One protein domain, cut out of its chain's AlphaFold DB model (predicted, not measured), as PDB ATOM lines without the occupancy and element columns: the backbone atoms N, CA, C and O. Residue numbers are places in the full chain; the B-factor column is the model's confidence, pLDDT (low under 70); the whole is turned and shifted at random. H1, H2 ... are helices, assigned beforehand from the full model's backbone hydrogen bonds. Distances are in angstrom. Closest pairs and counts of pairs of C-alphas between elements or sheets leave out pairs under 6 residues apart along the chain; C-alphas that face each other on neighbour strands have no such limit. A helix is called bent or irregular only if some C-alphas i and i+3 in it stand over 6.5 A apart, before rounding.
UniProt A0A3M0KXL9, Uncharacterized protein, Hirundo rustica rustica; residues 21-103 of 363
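Overview. This is residues 21 to 103 of the 363 residues of an uncharacterized protein of Hirundo rustica rustica (UniProt A0A3M0KXL9). Two helices side by side, H4 and H6, run the same way along one side of a rounded body, and H1 stands nearly square to H6 near the end where H6 begins. The short helix H3 lies near the middle and touches H1, the short helices H2 and H5 lie farther out and come close to each other without clearly touching, and a long loop, residues 31 to 48, runs along the outside from H1 to H2. The printed part has 83 residues with six named helices, H1 to H6 in that order along the chain, and no named strand; the class is all helix, with 46 residues in helices. It is compact, with a radius of gyration of the C-alphas of 11.9 A, and spans 30 by 28 by 24 A.

Along the chain. Find C-alpha 21 at (4.312, 84.671, 178.551); from there H1, residues 21 to 30, runs 14.4 A. After the long loop look for H2, residues 49 to 52, and then H3, residues 57 to 60. H4, residues 63 to 72, begins at C-alpha 63 at (6.796, 88.534, 162.654) and covers 16.0 A; it is irregular, with C-alphas 69 and 72 lying 7.2 A apart. H5 follows at residues 79 to 82. H6, residues 89 to 102, is the longest helix at 19.9 A and ends at C-alpha 102 at (-10.377, 87.824, 157.778).

Arrangement. Begin with H4 and H6, which touch: the closest C-alphas, those of Pro 63 and Gln 91, are 4.9 A apart. They run the same way at a shallow tilt of 22 degrees. H1 is close to H6 but not clearly touching, with the C-alphas of Ala 24 and Ile 89 closest at 7.6 A; their lines are about perpendicular, at 81 degrees. H1 touches H3, where the C-alphas of Val 27 and Thr 59 are closest at 5.9 A. H2 is close to H3 but not clearly touching, with the C-alphas of Val 51 and Met 57 closest at 6.1 A. H2 is likewise close to H5, with the C-alphas of Leu 52 and Ile 82 closest at 7.3 A. Among the pairs that stay apart are H1 and H4, and H2 and H6. In H1 and H6 each O i to N i+4 pair is within hydrogen-bond range, in H4 4 of 6 are, and H2, H3 and H5 are too short for such a pair.

Size, cuts and confidence. The two farthest C-alphas, those of Arg 33 and Tyr 103, are 31.7 A apart. The printed part has no cut. The link from H1 to H2, 18 residues, is long. The mean pLDDT of the printed part is 88.5; look for values under 70 at residues 34 to 38.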
ATOM      1  N   GLU A  21       3.641  83.388 178.763       85.69
ATOM      2  CA  GLU A  21       4.312  84.671 178.551       85.69
ATOM      3  C   GLU A  21       5.834  84.541 178.692       85.69
ATOM      4  O   GLU A  21       6.581  85.101 177.890       85.69
ATOM      5  N   GLU A  22       6.300  83.757 179.665       89.19
ATOM      6  CA  GLU A  22       7.720  83.448 179.846       89.19
ATOM      7  C   GLU A  22       8.258  82.611 178.678       89.19
ATOM      8  O   GLU A  22       9.317  82.916 178.126       89.19
ATOM      9  N   LEU A  23       7.501  81.604 178.230       88.69
ATOM     10  CA  LEU A  23       7.839  80.832 177.033       88.69
ATOM     11  C   LEU A  23       7.880  81.712 175.780       88.69
ATOM     12  O   LEU A  23       8.767  81.541 174.949       88.69
ATOM     13  N   ALA A  24       6.972  82.679 175.655       87.75
ATOM     14  CA  ALA A  24       6.954  83.614 174.536       87.75
ATOM     15  C   ALA A  24       8.197  84.521 174.508       87.75
ATOM     16  O   ALA A  24       8.685  84.859 173.427       87.75
ATOM     17  N   ALA A  25       8.746  84.877 175.676       87.81
ATOM     18  CA  ALA A  25      10.024  85.584 175.770       87.81
ATOM     19  C   ALA A  25      11.199  84.700 175.320       87.81
ATOM     20  O   ALA A  25      12.059  85.158 174.573       87.81
ATOM     21  N   VAL A  26      11.204  83.415 175.695       87.94
ATOM     22  CA  VAL A  26      12.210  82.452 175.213       87.94
ATOM     23  C   VAL A  26      12.109  82.257 173.699       87.94
ATOM     24  O   VAL A  26      13.125  82.285 173.011       87.94
ATOM     25  N   VAL A  27      10.895  82.107 173.159       87.12
ATOM     26  CA  VAL A  27      10.665  82.010 171.709       87.12
ATOM     27  C   VAL A  27      11.236  83.223 170.988       87.12
ATOM     28  O   VAL A  27      11.910  83.042 169.980       87.12
ATOM     29  N   ALA A  28      11.024  84.434 171.513       86.50
ATOM     30  CA  ALA A  28      11.554  85.655 170.913       86.50
ATOM     31  C   ALA A  28      13.090  85.628 170.767       86.50
ATOM     32  O   ALA A  28      13.608  86.059 169.740       86.50
ATOM     33  N   GLU A  29      13.809  85.060 171.741       87.25
ATOM     34  CA  GLU A  29      15.271  84.889 171.688       87.25
ATOM     35  C   GLU A  29      15.728  83.810 170.692       87.25
ATOM     36  O   GLU A  29      16.853  83.853 170.185       87.25
ATOM     37  N   LEU A  30      14.860  82.837 170.405       86.06
ATOM     38  CA  LEU A  30      15.113  81.745 169.462       86.06
ATOM     39  C   LEU A  30      14.772  82.108 168.011       86.06
ATOM     40  O   LEU A  30      15.112  81.342 167.106       86.06
ATOM     41  N   LEU A  31      14.122  83.252 167.773       84.62
ATOM     42  CA  LEU A  31      13.744  83.674 166.428       84.62
ATOM     43  C   LEU A  31      14.975  83.879 165.522       84.62
ATOM     44  O   LEU A  31      16.032  84.338 165.975       84.62
ATOM     45  N   PRO A  32      14.853  83.597 164.211       76.12
ATOM     46  CA  PRO A  32      15.937  83.822 163.264       76.12
ATOM     47  C   PRO A  32      16.419  85.284 163.272       76.12
ATOM     48  O   PRO A  32      15.663  86.210 163.003       76.12
ATOM     49  N   ARG A  33      17.721  85.508 163.509       70.31
ATOM     50  CA  ARG A  33      18.324  86.863 163.527       70.31
ATOM     51  C   ARG A  33      18.481  87.506 162.142       70.31
ATOM     52  O   ARG A  33      18.825  88.682 162.041       70.31
ATOM     53  N   ARG A  34      18.321  86.738 161.058       64.69
ATOM     54  CA  ARG A  34      18.419  87.254 159.683       64.69
ATOM     55  C   ARG A  34      17.038  87.662 159.188       64.69
ATOM     56  O   ARG A  34      16.269  86.818 158.754       64.69
ATOM     57  N   HIS A  35      16.785  88.965 159.165       60.31
ATOM     58  CA  HIS A  35      15.590  89.533 158.552       60.31
ATOM     59  C   HIS A  35      15.720  89.521 157.018       60.31
ATOM     60  O   HIS A  35      16.574  90.215 156.455       60.31
ATOM     61  N   LYS A  36      14.883  88.746 156.319       61.16
ATOM     62  CA  LYS A  36      14.634  88.958 154.882       61.16
ATOM     63  C   LYS A  36      13.684  90.156 154.727       61.16
ATOM     64  O   LYS A  36      12.798  90.360 155.549       61.16
ATOM     65  N   ARG A  37      13.900  90.997 153.704       56.25
ATOM     66  CA  ARG A  37      13.037  92.168 153.438       56.25
ATOM     67  C   ARG A  37      11.607  91.708 153.141       56.25
ATOM     68  O   ARG A  37      11.439  90.652 152.537       56.25
ATOM     69  N   ALA A  38      10.623  92.529 153.514       56.78
ATOM     70  CA  ALA A  38       9.210  92.289 153.232       56.78
ATOM     71  C   ALA A  38       8.995  91.951 151.744       56.78
ATOM     72  O   ALA A  38       9.352  92.736 150.863       56.78
ATOM     73  N   GLY A  39       8.440  90.768 151.498       70.38
ATOM     74  CA  GLY A  39       8.136  90.193 150.192       70.38
ATOM     75  C   GLY A  39       7.101  89.079 150.357       70.38
ATOM     76  O   GLY A  39       6.584  88.884 151.460       70.38
ATOM     77  N   ASP A  40       6.788  88.367 149.277       81.88
ATOM     78  CA  ASP A  40       5.873  87.221 149.319       81.88
ATOM     79  C   ASP A  40       6.383  86.115 150.259       81.88
ATOM     80  O   ASP A  40       7.581  86.044 150.560       81.88
ATOM     81  N   CYS A  41       5.477  85.246 150.721       88.00
ATOM     82  CA  CYS A  41       5.855  84.092 151.536       88.00
ATOM     83  C   CYS A  41       6.892  83.236 150.787       88.00
ATOM     84  O   CYS A  41       6.618  82.811 149.660       88.00
ATOM     85  N   PRO A  42       8.076  82.977 151.370       85.38
ATOM     86  CA  PRO A  42       9.054  82.088 150.760       85.38
ATOM     87  C   PRO A  42       8.474  80.680 150.581       85.38
ATOM     88  O   PRO A  42       7.825  80.164 151.487       85.38
ATOM     89  N   ALA A  43       8.733  80.045 149.435       84.25
ATOM     90  CA  ALA A  43       8.179  78.723 149.116       84.25
ATOM     91  C   ALA A  43       8.582  77.630 150.129       84.25
ATOM     92  O   ALA A  43       7.855  76.666 150.331       84.25
ATOM     93  N   ASP A  44       9.735  77.782 150.785       85.19
ATOM     94  CA  ASP A  44      10.230  76.898 151.845       85.19
ATOM     95  C   ASP A  44       9.589  77.153 153.222       85.19
ATOM     96  O   ASP A  44       9.816  76.382 154.152       85.19
ATOM     97  N   LEU A  45       8.787  78.212 153.350       87.88
ATOM     98  CA  LEU A  45       8.153  78.658 154.592       87.88
ATOM     99  C   LEU A  45       6.618  78.653 154.518       87.88
ATOM    100  O   LEU A  45       5.959  79.171 155.420       87.88
ATOM    101  N   GLU A  46       6.017  78.045 153.494       92.00
ATOM    102  CA  GLU A  46       4.562  77.894 153.427       92.00
ATOM    103  C   GLU A  46       4.009  77.190 154.679       92.00
ATOM    104  O   GLU A  46       4.503  76.147 155.117       92.00
ATOM    105  N   ILE A  47       2.958  77.767 155.268       94.06
ATOM    106  CA  ILE A  47       2.312  77.207 156.456       94.06
ATOM    107  C   ILE A  47       1.420  76.049 156.006       94.06
ATOM    108  O   ILE A  47       0.302  76.237 155.527       94.06
ATOM    109  N   THR A  48       1.945  74.836 156.150       93.62
ATOM    110  CA  THR A  48       1.228  73.590 155.867       93.62
ATOM    111  C   THR A  48       0.518  73.054 157.110       93.62
ATOM    112  O   THR A  48       0.791  73.474 158.234       93.62
ATOM    113  N   GLU A  49      -0.338  72.047 156.928       92.88
ATOM    114  CA  GLU A  49      -0.970  71.318 158.037       92.88
ATOM    115  C   GLU A  49       0.069  70.755 159.026       92.88
ATOM    116  O   GLU A  49      -0.137  70.779 160.235       92.88
ATOM    117  N   ALA A  50       1.221  70.287 158.535       92.94
ATOM    118  CA  ALA A  50       2.290  69.790 159.398       92.94
ATOM    119  C   ALA A  50       2.900  70.905 160.263       92.94
ATOM    120  O   ALA A  50       3.212  70.663 161.424       92.94
ATOM    121  N   VAL A  51       3.027  72.120 159.717       93.75
ATOM    122  CA  VAL A  51       3.524  73.293 160.450       93.75
ATOM    123  C   VAL A  51       2.516  73.740 161.508       93.75
ATOM    124  O   VAL A  51       2.904  73.983 162.646       93.75
ATOM    125  N   LEU A  52       1.225  73.800 161.168       93.88
ATOM    126  CA  LEU A  52       0.161  74.187 162.107       93.88
ATOM    127  C   LEU A  52       0.057  73.238 163.311       93.88
ATOM    128  O   LEU A  52      -0.337  73.667 164.396       93.88
ATOM    129  N   ASN A  53       0.449  71.976 163.133       91.69
ATOM    130  CA  ASN A  53       0.442  70.945 164.170       91.69
ATOM    131  C   ASN A  53       1.807  70.742 164.864       91.69
ATOM    132  O   ASN A  53       1.961  69.781 165.618       91.69
ATOM    133  N   ASP A  54       2.806  71.599 164.616       91.56
ATOM    134  CA  ASP A  54       4.109  71.527 165.289       91.56
ATOM    135  C   ASP A  54       4.238  72.595 166.382       91.56
ATOM    136  O   ASP A  54       4.219  73.793 166.101       91.56
ATOM    137  N   ASP A  55       4.463  72.165 167.625       88.31
ATOM    138  CA  ASP A  55       4.569  73.052 168.796       88.31
ATOM    139  C   ASP A  55       5.717  74.069 168.691       88.31
ATOM    140  O   ASP A  55       5.745  75.077 169.397       88.31
ATOM    141  N   LEU A  56       6.686  73.807 167.810       90.31
ATOM    142  CA  LEU A  56       7.810  74.700 167.540       90.31
ATOM    143  C   LEU A  56       7.514  75.745 166.457       90.31
ATOM    144  O   LEU A  56       8.380  76.583 166.199       90.31
ATOM    145  N   MET A  57       6.307  75.763 165.879       92.38
ATOM    146  CA  MET A  57       5.876  76.756 164.886       92.38
ATOM    147  C   MET A  57       6.247  78.203 165.256       92.38
ATOM    148  O   MET A  57       6.749  78.912 164.380       92.38
ATOM    149  N   PRO A  58       6.092  78.670 166.514       92.12
ATOM    150  CA  PRO A  58       6.476  80.034 166.879       92.12
ATOM    151  C   PRO A  58       7.953  80.364 166.646       92.12
ATOM    152  O   PRO A  58       8.290  81.531 166.506       92.12
ATOM    153  N   THR A  59       8.840  79.370 166.587       91.50
ATOM    154  CA  THR A  59      10.279  79.576 166.348       91.50
ATOM    155  C   THR A  59      10.644  79.641 164.864       91.50
ATOM    156  O   THR A  59      11.742  80.073 164.521       91.50
ATOM    157  N   TYR A  60       9.734  79.233 163.975       91.12
ATOM    158  CA  TYR A  60      10.007  79.115 162.539       91.12
ATOM    159  C   TYR A  60       9.888  80.443 161.794       91.12
ATOM    160  O   TYR A  60      10.512  80.612 160.751       91.12
ATOM    161  N   TYR A  61       9.108  81.383 162.331       91.12
ATOM    162  CA  TYR A  61       8.733  82.605 161.630       91.12
ATOM    163  C   TYR A  61       9.055  83.845 162.448       91.12
ATOM    164  O   TYR A  61       8.510  84.040 163.535       91.12
ATOM    165  N   THR A  62       9.845  84.755 161.885       91.38
ATOM    166  CA  THR A  62       9.836  86.148 162.356       91.38
ATOM    167  C   THR A  62       8.441  86.772 162.158       91.38
ATOM    168  O   THR A  62       7.643  86.259 161.367       91.38
ATOM    169  N   PRO A  63       8.092  87.877 162.845       92.38
ATOM    170  CA  PRO A  63       6.796  88.534 162.654       92.38
ATOM    171  C   PRO A  63       6.516  88.909 161.187       92.38
ATOM    172  O   PRO A  63       5.397  88.752 160.700       92.38
ATOM    173  N   GLU A  64       7.528  89.371 160.453       90.69
ATOM    174  CA  GLU A  64       7.404  89.739 159.041       90.69
ATOM    175  C   GLU A  64       7.133  88.523 158.146       90.69
ATOM    176  O   GLU A  64       6.251  88.583 157.287       90.69
ATOM    177  N   GLU A  65       7.843  87.414 158.371       91.62
ATOM    178  CA  GLU A  65       7.642  86.157 157.639       91.62
ATOM    179  C   GLU A  65       6.275  85.547 157.950       91.62
ATOM    180  O   GLU A  65       5.553  85.155 157.034       91.62
ATOM    181  N   LEU A  66       5.871  85.545 159.226       94.00
ATOM    182  CA  LEU A  66       4.551  85.079 159.644       94.00
ATOM    183  C   LEU A  66       3.449  85.878 158.933       94.00
ATOM    184  O   LEU A  66       2.502  85.300 158.404       94.00
ATOM    185  N   ARG A  67       3.596  87.207 158.851       93.69
ATOM    186  CA  ARG A  67       2.633  88.087 158.172       93.69
ATOM    187  C   ARG A  67       2.526  87.775 156.681       93.69
ATOM    188  O   ARG A  67       1.418  87.752 156.144       93.69
ATOM    189  N   ALA A  68       3.656  87.554 156.013       91.88
ATOM    190  CA  ALA A  68       3.682  87.204 154.597       91.88
ATOM    191  C   ALA A  68       3.030  85.834 154.340       91.88
ATOM    192  O   ALA A  68       2.247  85.692 153.402       91.88
ATOM    193  N   CYS A  69       3.294  84.852 155.204       93.06
ATOM    194  CA  CYS A  69       2.849  83.472 155.018       93.06
ATOM    195  C   CYS A  69       1.415  83.187 155.468       93.06
ATOM    196  O   CYS A  69       0.802  82.253 154.961       93.06
ATOM    197  N   LEU A  70       0.825  84.008 156.340       93.19
ATOM    198  CA  LEU A  70      -0.565  83.827 156.767       93.19
ATOM    199  C   LEU A  70      -1.610  84.222 155.713       93.19
ATOM    200  O   LEU A  70      -2.760  83.814 155.836       93.19
ATOM    201  N   GLN A  71      -1.261  85.004 154.683       85.31
ATOM    202  CA  GLN A  71      -2.252  85.646 153.801       85.31
ATOM    203  C   GLN A  71      -3.245  84.680 153.133       85.31
ATOM    204  O   GLN A  71      -4.403  85.054 152.951       85.31
ATOM    205  N   ASN A  72      -2.809  83.461 152.805       84.06
ATOM    206  CA  ASN A  72      -3.609  82.451 152.100       84.06
ATOM    207  C   ASN A  72      -3.917  81.209 152.955       84.06
ATOM    208  O   ASN A  72      -4.369  80.193 152.434       84.06
ATOM    209  N   VAL A  73      -3.668  81.278 154.263       90.88
ATOM    210  CA  VAL A  73      -3.871  80.162 155.194       90.88
ATOM    211  C   VAL A  73      -5.243  80.301 155.838       90.88
ATOM    212  O   VAL A  73      -5.669  81.414 156.148       90.88
ATOM    213  N   SER A  74      -5.936  79.187 156.064       91.25
ATOM    214  CA  SER A  74      -7.120  79.149 156.928       91.25
ATOM    215  C   SER A  74      -6.740  78.570 158.284       91.25
ATOM    216  O   SER A  74      -6.172  77.485 158.343       91.25
ATOM    217  N   LEU A  75      -7.069  79.284 159.361       92.75
ATOM    218  CA  LEU A  75      -6.799  78.863 160.741       92.75
ATOM    219  C   LEU A  75      -8.039  78.315 161.464       92.75
ATOM    220  O   LEU A  75      -7.975  78.013 162.652       92.75
ATOM    221  N   GLU A  76      -9.175  78.207 160.772       90.12
ATOM    222  CA  GLU A  76     -10.488  77.960 161.385       90.12
ATOM    223  C   GLU A  76     -10.550  76.661 162.200       90.12
ATOM    224  O   GLU A  76     -11.107  76.640 163.297       90.12
ATOM    225  N   ASN A  77      -9.896  75.606 161.710       91.19
ATOM    226  CA  ASN A  77      -9.833  74.308 162.383       91.19
ATOM    227  C   ASN A  77      -8.722  74.225 163.441       91.19
ATOM    228  O   ASN A  77      -8.621  73.224 164.147       91.19
ATOM    229  N   HIS A  78      -7.900  75.269 163.568       92.31
ATOM    230  CA  HIS A  78      -6.712  75.288 164.419       92.31
ATOM    231  C   HIS A  78      -6.778  76.350 165.514       92.31
ATOM    232  O   HIS A  78      -5.834  76.452 166.289       92.31
ATOM    233  N   PHE A  79      -7.864  77.125 165.636       91.62
ATOM    234  CA  PHE A  79      -7.978  78.174 166.661       91.62
ATOM    235  C   PHE A  79      -7.759  77.655 168.086       91.62
ATOM    236  O   PHE A  79      -7.054  78.292 168.864       91.62
ATOM    237  N   SER A  80      -8.293  76.480 168.419       87.75
ATOM    238  CA  SER A  80      -8.104  75.867 169.740       87.75
ATOM    239  C   SER A  80      -6.650  75.515 170.045       87.75
ATOM    240  O   SER A  80      -6.290  75.422 171.212       87.75
ATOM    241  N   HIS A  81      -5.818  75.321 169.018       88.94
ATOM    242  CA  HIS A  81      -4.423  74.925 169.162       88.94
ATOM    243  C   HIS A  81      -3.466  76.105 168.994       88.94
ATOM    244  O   HIS A  81      -2.604  76.330 169.836       88.94
ATOM    245  N   ILE A  82      -3.644  76.917 167.953       91.69
ATOM    246  CA  ILE A  82      -2.703  77.977 167.587       91.69
ATOM    247  C   ILE A  82      -2.543  79.030 168.689       91.69
ATOM    248  O   ILE A  82      -1.454  79.561 168.885       91.69
ATOM    249  N   PHE A  83      -3.597  79.303 169.462       89.31
ATOM    250  CA  PHE A  83      -3.531  80.242 170.585       89.31
ATOM    251  C   PHE A  83      -2.918  79.629 171.853       89.31
ATOM    252  O   PHE A  83      -2.528  80.361 172.760       89.31
ATOM    253  N   THR A  84      -2.722  78.312 171.905       89.25
ATOM    254  CA  THR A  84      -1.945  77.681 172.986       89.25
ATOM    255  C   THR A  84      -0.446  77.900 172.811       89.25
ATOM    256  O   THR A  84       0.293  77.943 173.794       89.25
ATOM    257  N   TYR A  85       0.006  78.122 171.576       92.06
ATOM    258  CA  TYR A  85       1.416  78.302 171.291       92.06
ATOM    259  C   TYR A  85       1.989  79.591 171.906       92.06
ATOM    260  O   TYR A  85       1.330  80.647 171.908       92.06
ATOM    261  N   PRO A  86       3.252  79.551 172.371       92.06
ATOM    262  CA  PRO A  86       3.939  80.692 172.969       92.06
ATOM    263  C   PRO A  86       4.469  81.666 171.905       92.06
ATOM    264  O   PRO A  86       5.657  81.968 171.838       92.06
ATOM    265  N   PHE A  87       3.586  82.176 171.045       93.94
ATOM    266  CA  PHE A  87       3.921  83.285 170.154       93.94
ATOM    267  C   PHE A  87       4.335  84.519 170.959       93.94
ATOM    268  O   PHE A  87       3.652  84.906 171.914       93.94
ATOM    269  N   SER A  88       5.418  85.161 170.520       92.81
ATOM    270  CA  SER A  88       5.869  86.459 171.027       92.81
ATOM    271  C   SER A  88       4.822  87.554 170.782       92.81
ATOM    272  O   SER A  88       3.985  87.444 169.886       92.81
ATOM    273  N   ILE A  89       4.884  88.655 171.540       92.25
ATOM    274  CA  ILE A  89       3.950  89.786 171.385       92.25
ATOM    275  C   ILE A  89       3.907  90.315 169.932       92.25
ATOM    276  O   ILE A  89       2.804  90.480 169.405       92.25
ATOM    277  N   PRO A  90       5.043  90.514 169.228       94.56
ATOM    278  CA  PRO A  90       5.022  90.903 167.817       94.56
ATOM    279  C   PRO A  90       4.330  89.887 166.894       94.56
ATOM    280  O   PRO A  90       3.624  90.284 165.971       94.56
ATOM    281  N   GLN A  91       4.481  88.583 167.142       95.38
ATOM    282  CA  GLN A  91       3.785  87.547 166.365       95.38
ATOM    283  C   GLN A  91       2.281  87.517 166.671       95.38
ATOM    284  O   GLN A  91       1.473  87.354 165.760       95.38
ATOM    285  N   LEU A  92       1.881  87.735 167.927       96.12
ATOM    286  CA  LEU A  92       0.471  87.874 168.299       96.12
ATOM    287  C   LEU A  92      -0.176  89.094 167.635       96.12
ATOM    288  O   LEU A  92      -1.322  89.006 167.199       96.12
ATOM    289  N   ALA A  93       0.552  90.205 167.487       96.50
ATOM    290  CA  ALA A  93       0.074  91.365 166.736       96.50
ATOM    291  C   ALA A  93      -0.175  91.028 165.255       96.50
ATOM    292  O   ALA A  93      -1.201  91.413 164.700       96.50
ATOM    293  N   VAL A  94       0.701  90.232 164.637       96.50
ATOM    294  CA  VAL A  94       0.512  89.729 163.265       96.50
ATOM    295  C   VAL A  94      -0.715  88.821 163.158       96.50
ATOM    296  O   VAL A  94      -1.510  88.968 162.229       96.50
ATOM    297  N   LEU A  95      -0.912  87.906 164.115       96.31
ATOM    298  CA  LEU A  95      -2.110  87.062 164.160       96.31
ATOM    299  C   LEU A  95      -3.375  87.909 164.331       96.31
ATOM    300  O   LEU A  95      -4.356  87.682 163.628       96.31
ATOM    301  N   LYS A  96      -3.342  88.927 165.199       96.00
ATOM    302  CA  LYS A  96      -4.432  89.897 165.346       96.00
ATOM    303  C   LYS A  96      -4.738  90.578 164.007       96.00
ATOM    304  O   LYS A  96      -5.884  90.549 163.572       96.00
ATOM    305  N   GLU A  97      -3.742  91.143 163.325       95.88
ATOM    306  CA  GLU A  97      -3.919  91.785 162.011       95.88
ATOM    307  C   GLU A  97      -4.573  90.839 160.989       95.88
ATOM    308  O   GLU A  97      -5.531  91.216 160.308       95.88
ATOM    309  N   TYR A  98      -4.093  89.592 160.914       95.88
ATOM    310  CA  TYR A  98      -4.673  88.557 160.058       95.88
ATOM    311  C   TYR A  98      -6.156  88.317 160.387       95.88
ATOM    312  O   TYR A  98      -6.999  88.319 159.486       95.88
ATOM    313  N   LEU A  99      -6.494  88.170 161.672       94.88
ATOM    314  CA  LEU A  99      -7.865  87.932 162.118       94.88
ATOM    315  C   LEU A  99      -8.791  89.104 161.788       94.88
ATOM    316  O   LEU A  99      -9.881  88.874 161.276       94.88
ATOM    317  N   TYR A 100      -8.364  90.348 162.013       94.25
ATOM    318  CA  TYR A 100      -9.166  91.529 161.670       94.25
ATOM    319  C   TYR A 100      -9.383  91.663 160.158       94.25
ATOM    320  O   TYR A 100     -10.463  92.058 159.723       94.25
ATOM    321  N   LYS A 101      -8.396  91.279 159.338       94.00
ATOM    322  CA  LYS A 101      -8.564  91.229 157.878       94.00
ATOM    323  C   LYS A 101      -9.562  90.146 157.458       94.00
ATOM    324  O   LYS A 101     -10.355  90.362 156.544       94.00
ATOM    325  N   ARG A 102      -9.524  88.977 158.107       93.56
ATOM    326  CA  ARG A 102     -10.377  87.824 157.778       93.56
ATOM    327  C   ARG A 102     -11.806  87.951 158.311       93.56
ATOM    328  O   ARG A 102     -12.735  87.438 157.679       93.56
ATOM    329  N   TYR A 103     -11.960  88.627 159.445       93.25
ATOM    330  CA  TYR A 103     -13.189  88.784 160.215       93.25
ATOM    331  C   TYR A 103     -13.411  90.265 160.583       93.25
ATOM    332  O   TYR A 103     -13.376  90.635 161.759       93.25
TER     333      TYR A 103